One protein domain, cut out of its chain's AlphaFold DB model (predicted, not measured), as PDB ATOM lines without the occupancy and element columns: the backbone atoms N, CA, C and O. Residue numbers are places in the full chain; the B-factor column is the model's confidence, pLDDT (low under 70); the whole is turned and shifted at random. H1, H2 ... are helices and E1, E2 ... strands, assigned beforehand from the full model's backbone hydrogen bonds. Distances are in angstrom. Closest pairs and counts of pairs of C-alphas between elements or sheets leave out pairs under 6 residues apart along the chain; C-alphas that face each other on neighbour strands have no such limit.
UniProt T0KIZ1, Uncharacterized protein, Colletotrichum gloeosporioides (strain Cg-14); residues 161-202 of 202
ATOM      1  N   ARG A 161     207.835 182.674 127.471       83.19
ATOM      2  CA  ARG A 161     206.991 183.515 126.622       83.19
ATOM      3  C   ARG A 161     205.520 183.178 126.828       83.19
ATOM      4  O   ARG A 161     204.750 184.095 127.090       83.19
ATOM      5  N   ARG A 162     205.117 181.906 126.756       83.50
ATOM      6  CA  ARG A 162     203.727 181.475 127.007       83.50
ATOM      7  C   ARG A 162     203.266 181.860 128.409       83.50
ATOM      8  O   ARG A 162     202.205 182.452 128.558       83.50
ATOM      9  N   TRP A 163     204.086 181.601 129.426       84.81
ATOM     10  CA  TRP A 163     203.767 181.959 130.808       84.81
ATOM     11  C   TRP A 163     203.514 183.465 130.976       84.81
ATOM     12  O   TRP A 163     202.507 183.846 131.578       84.81
ATOM     13  N   ALA A 164     204.372 184.315 130.399       83.56
ATOM     14  CA  ALA A 164     204.235 185.773 130.428       83.56
ATOM     15  C   ALA A 164     203.107 186.301 129.520       83.56
ATOM     16  O   ALA A 164     202.673 187.441 129.683       83.56
ATOM     17  N   ASN A 165     202.666 185.509 128.535       75.75
ATOM     18  CA  ASN A 165     201.551 185.796 127.626       75.75
ATOM     19  C   ASN A 165     200.206 185.251 128.118       75.75
ATOM     20  O   ASN A 165     199.226 185.387 127.397       75.75
ATOM     21  N   ALA A 166     200.108 184.652 129.298       79.06
ATOM     22  CA  ALA A 166     198.809 184.191 129.775       79.06
ATOM     23  C   ALA A 166     197.878 185.391 130.082       79.06
ATOM     24  O   ALA A 166     198.372 186.366 130.661       79.06
ATOM     25  N   PRO A 167     196.575 185.353 129.729       78.25
ATOM     26  CA  PRO A 167     195.655 186.486 129.905       78.25
ATOM     27  C   PRO A 167     195.593 187.037 131.333       78.25
ATOM     28  O   PRO A 167     195.410 188.231 131.535       78.25
ATOM     29  N   GLU A 168     195.794 186.188 132.341       83.75
ATOM     30  CA  GLU A 168     195.811 186.588 133.749       83.75
ATOM     31  C   GLU A 168     197.102 187.310 134.191       83.75
ATOM     32  O   GLU A 168     197.198 187.745 135.338       83.75
ATOM     33  N   ARG A 169     198.117 187.407 133.318       83.00
ATOM     34  CA  ARG A 169     199.440 188.006 133.596       83.00
ATOM     35  C   ARG A 169     199.861 189.070 132.582       83.00
ATOM     36  O   ARG A 169     200.590 189.993 132.940       83.00
ATOM     37  N   GLY A 170     199.503 188.899 131.313       70.81
ATOM     38  CA  GLY A 170     200.047 189.689 130.217       70.81
ATOM     39  C   GLY A 170     199.419 191.076 130.109       70.81
ATOM     40  O   GLY A 170     198.247 191.191 129.784       70.81
ATOM     41  N   LEU A 171     200.228 192.124 130.272       74.25
ATOM     42  CA  LEU A 171     199.941 193.458 129.731       74.25
ATOM     43  C   LEU A 171     200.637 193.563 128.368       74.25
ATOM     44  O   LEU A 171     201.824 193.228 128.252       74.25
ATOM     45  N   ARG A 172     199.910 193.932 127.311       75.38
ATOM     46  CA  ARG A 172     200.426 193.938 125.932       75.38
ATOM     47  C   ARG A 172     200.227 195.300 125.304       75.38
ATOM     48  O   ARG A 172     199.108 195.788 125.267       75.38
ATOM     49  N   TYR A 173     201.309 195.858 124.774       81.12
ATOM     50  CA  TYR A 173     201.306 197.163 124.134       81.12
ATOM     51  C   TYR A 173     201.780 197.055 122.687       81.12
ATOM     52  O   TYR A 173     202.706 196.296 122.397       81.12
ATOM     53  N   ALA A 174     201.167 197.832 121.800       81.31
ATOM     54  CA  ALA A 174     201.655 198.091 120.454       81.31
ATOM     55  C   ALA A 174     202.310 199.477 120.402       81.31
ATOM     56  O   ALA A 174     201.822 200.413 121.037       81.31
ATOM     57  N   ILE A 175     203.399 199.609 119.640       85.00
ATOM     58  CA  ILE A 175     203.964 200.920 119.303       85.00
ATOM     59  C   ILE A 175     203.107 201.505 118.180       85.00
ATOM     60  O   ILE A 175     203.046 200.935 117.092       85.00
ATOM     61  N   VAL A 176     202.440 202.625 118.451       88.56
ATOM     62  CA  VAL A 176     201.534 203.300 117.499       88.56
ATOM     63  C   VAL A 176     202.118 204.596 116.934       88.56
ATOM     64  O   VAL A 176     201.519 205.241 116.074       88.56
ATOM     65  N   SER A 177     203.298 204.998 117.405       88.31
ATOM     66  CA  SER A 177     204.015 206.162 116.890       88.31
ATOM     67  C   SER A 177     204.634 205.893 115.508       88.31
ATOM     68  O   SER A 177     205.088 204.777 115.245       88.31
ATOM     69  N   PRO A 178     204.730 206.910 114.627       85.62
ATOM     70  CA  PRO A 178     205.453 206.792 113.361       85.62
ATOM     71  C   PRO A 178     206.944 206.448 113.554       85.62
ATOM     72  O   PRO A 178     207.522 206.815 114.582       85.62
ATOM     73  N   PRO A 179     207.608 205.825 112.558       80.69
ATOM     74  CA  PRO A 179     209.044 205.552 112.614       80.69
ATOM     75  C   PRO A 179     209.877 206.812 112.897       80.69
ATOM     76  O   PRO A 179     209.683 207.847 112.259       80.69
ATOM     77  N   GLY A 180     210.820 206.719 113.838       77.75
ATOM     78  CA  GLY A 180     211.712 207.820 114.222       77.75
ATOM     79  C   GLY A 180     211.114 208.821 115.217       77.75
ATOM     80  O   GLY A 180     211.826 209.716 115.672       77.75
ATOM     81  N   ALA A 181     209.834 208.681 115.576       84.19
ATOM     82  CA  ALA A 181     209.233 209.406 116.687       84.19
ATOM     83  C   ALA A 181     209.436 208.643 118.004       84.19
ATOM     84  O   ALA A 181     209.668 207.439 118.018       84.19
ATOM     85  N   LYS A 182     209.314 209.353 119.129       84.81
ATOM     86  CA  LYS A 182     209.310 208.722 120.451       84.81
ATOM     87  C   LYS A 182     208.165 207.707 120.538       84.81
ATOM     88  O   LYS A 182     207.029 208.069 120.232       84.81
ATOM     89  N   ASP A 183     208.478 206.507 121.021       89.56
ATOM     90  CA  ASP A 183     207.505 205.430 121.192       89.56
ATOM     91  C   ASP A 183     206.275 205.885 121.995       89.56
ATOM     92  O   ASP A 183     206.384 206.382 123.124       89.56
ATOM     93  N   VAL A 184     205.097 205.690 121.397       89.94
ATOM     94  CA  VAL A 184     203.784 205.796 122.045       89.94
ATOM     95  C   VAL A 184     203.164 204.406 122.070       89.94
ATOM     96  O   VAL A 184     203.185 203.707 121.058       89.94
ATOM     97  N   TYR A 185     202.630 204.019 123.227       87.56
ATOM     98  CA  TYR A 185     202.141 202.672 123.490       87.56
ATOM     99  C   TYR A 185     200.632 202.675 123.706       87.56
ATOM    100  O   TYR A 185     200.155 203.395 124.580       87.56
ATOM    101  N   ASP A 186     199.925 201.813 122.979       85.62
ATOM    102  CA  ASP A 186     198.511 201.515 123.214       85.62
ATOM    103  C   ASP A 186     198.339 200.054 123.616       85.62
ATOM    104  O   ASP A 186     199.017 199.167 123.090       85.62
ATOM    105  N   GLU A 187     197.442 199.796 124.565       83.56
ATOM    106  CA  GLU A 187     197.164 198.437 125.022       83.56
ATOM    107  C   GLU A 187     196.360 197.655 123.973       83.56
ATOM    108  O   GLU A 187     195.398 198.157 123.390       83.56
ATOM    109  N   ILE A 188     196.754 196.406 123.734       77.25
ATOM    110  CA  ILE A 188     196.121 195.539 122.739       77.25
ATOM    111  C   ILE A 188     194.864 194.893 123.340       77.25
ATOM    112  O   ILE A 188     194.965 194.072 124.254       77.25
ATOM    113  N   TRP A 189     193.692 195.203 122.768       71.81
ATOM    114  CA  TRP A 189     192.388 194.648 123.162       71.81
ATOM    115  C   TRP A 189     191.540 194.191 121.951       71.81
ATOM    116  O   TRP A 189     191.468 194.926 120.965       71.81
ATOM    117  N   PRO A 190     190.832 193.038 122.017       71.38
ATOM    118  CA  PRO A 190     190.884 192.038 123.086       71.38
ATOM    119  C   PRO A 190     192.252 191.348 123.145       71.38
ATOM    120  O   PRO A 190     193.028 191.411 122.194       71.38
ATOM    121  N   TYR A 191     192.537 190.673 124.262       67.69
ATOM    122  CA  TYR A 191     193.782 189.932 124.413       67.69
ATOM    123  C   TYR A 191     193.892 188.868 123.300       67.69
ATOM    124  O   TYR A 191     193.005 188.015 123.216       67.69
ATOM    125  N   PRO A 192     194.944 188.879 122.459       63.88
ATOM    126  CA  PRO A 192     195.060 187.950 121.330       63.88
ATOM    127  C   PRO A 192     195.121 186.470 121.766       63.88
ATOM    128  O   PRO A 192     194.820 185.559 120.998       63.88
ATOM    129  N   GLY A 193     195.448 186.204 123.035       63.50
ATOM    130  CA  GLY A 193     195.558 184.843 123.561       63.50
ATOM    131  C   GLY A 193     196.732 184.114 122.912       63.50
ATOM    132  O   GLY A 193     197.805 184.692 122.748       63.50
ATOM    133  N   ASP A 194     196.525 182.856 122.524       61.16
ATOM    134  CA  ASP A 194     197.520 182.056 121.795       61.16
ATOM    135  C   ASP A 194     197.571 182.371 120.289       61.16
ATOM    136  O   ASP A 194     198.310 181.710 119.552       61.16
ATOM    137  N   SER A 195     196.793 183.346 119.790       60.69
ATOM    138  CA  SER A 195     196.871 183.718 118.379       60.69
ATOM    139  C   SER A 195     198.285 184.201 118.057       60.69
ATOM    140  O   SER A 195     198.851 185.026 118.780       60.69
ATOM    141  N   GLY A 196     198.863 183.677 116.975       57.66
ATOM    142  CA  GLY A 196     200.166 184.116 116.485       57.66
ATOM    143  C   GLY A 196     200.193 185.617 116.159       57.66
ATOM    144  O   GLY A 196     199.145 186.267 116.145       57.66
ATOM    145  N   PRO A 197     201.384 186.184 115.896       57.31
ATOM    146  CA  PRO A 197     201.487 187.564 115.435       57.31
ATOM    147  C   PRO A 197     200.579 187.789 114.210       57.31
ATOM    148  O   PRO A 197     200.460 186.875 113.385       57.31
ATOM    149  N   PRO A 198     199.940 188.969 114.090       60.38
ATOM    150  CA  PRO A 198     199.215 189.373 112.892       60.38
ATOM    151  C   PRO A 198     199.984 189.051 111.601       60.38
ATOM    152  O   PRO A 198     201.209 189.159 111.549       60.38
ATOM    153  N   ALA A 199     199.266 188.607 110.567       61.09
ATOM    154  CA  ALA A 199     199.874 188.134 109.319       61.09
ATOM    155  C   ALA A 199     200.644 189.230 108.558       61.09
ATOM    156  O   ALA A 199     201.497 188.912 107.739       61.09
ATOM    157  N   ASP A 200     200.348 190.495 108.838       61.84
ATOM    158  CA  ASP A 200     200.965 191.695 108.275       61.84
ATOM    159  C   ASP A 200     202.261 192.128 108.987       61.84
ATOM    160  O   ASP A 200     202.875 193.113 108.583       61.84
ATOM    161  N   LEU A 201     202.708 191.396 110.016       52.66
ATOM    162  CA  LEU A 201     204.004 191.615 110.676       52.66
ATOM    163  C   LEU A 201     205.182 190.868 110.014       52.66
ATOM    164  O   LEU A 201     206.292 190.928 110.548       52.66
ATOM    165  N   TRP A 202     204.958 190.168 108.894       40.66
ATOM    166  CA  TRP A 202     205.968 189.381 108.169       40.66
ATOM    167  C   TRP A 202     206.234 189.908 106.760       40.66
ATOM    168  O   TRP A 202     205.254 190.158 106.024       40.66
TER     169      TRP A 202
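What this domain is: This is residues 161 to 202 of the 202 residues of an uncharacterized protein of Colletotrichum gloeosporioides (strain Cg-14) (UniProt T0KIZ1). What shape is this? It has little regular structure: a loose hairpin of E1 and E2 makes the long axis, its turn at Gly 180 at one end and short helix H1 towards the other, while residues 195 to 202 stick out. What is it made of? The 42 printed residues include H1, E1 and E2 in that order, the strands antiparallel; the class is mixed, with only 10 residues in named elements. How compact is it? It is loose, with a radius of gyration of the C-alphas of 11.9 A and spans of 32 by 22 by 18 A.

How they stand to each other: Where does the helix stand? H1, residues 161 to 164, is apart from E2, residues 185 to 187. H1 is too short for an O i to N i+4 pair; its 1 O i to N i+3 pair is within range. How do the strands pair? E1, residues 173 to 175, and E2 form an antiparallel hairpin at 145 degrees, with N 174 and O 186 within hydrogen-bond range at 2.8 A.

Where its parts are: Where does H1 begin? C-alpha 161 is at (206.991, 183.515, 126.622), and H1 is 5.2 A long. Where does E2 end? C-alpha 187 is at (197.164, 198.437, 125.022); E1 and E2 are each 6.7 A long.

The domain as a whole: How far does it reach? The two farthest C-alphas, of Glu 168 and Gly 180, are 32.9 A apart. Is it continuous? The printed part has no cut, and the links H1 to E1 and E1 to E2 are short. Where is confidence low? Residues 191 to 202 are under 70.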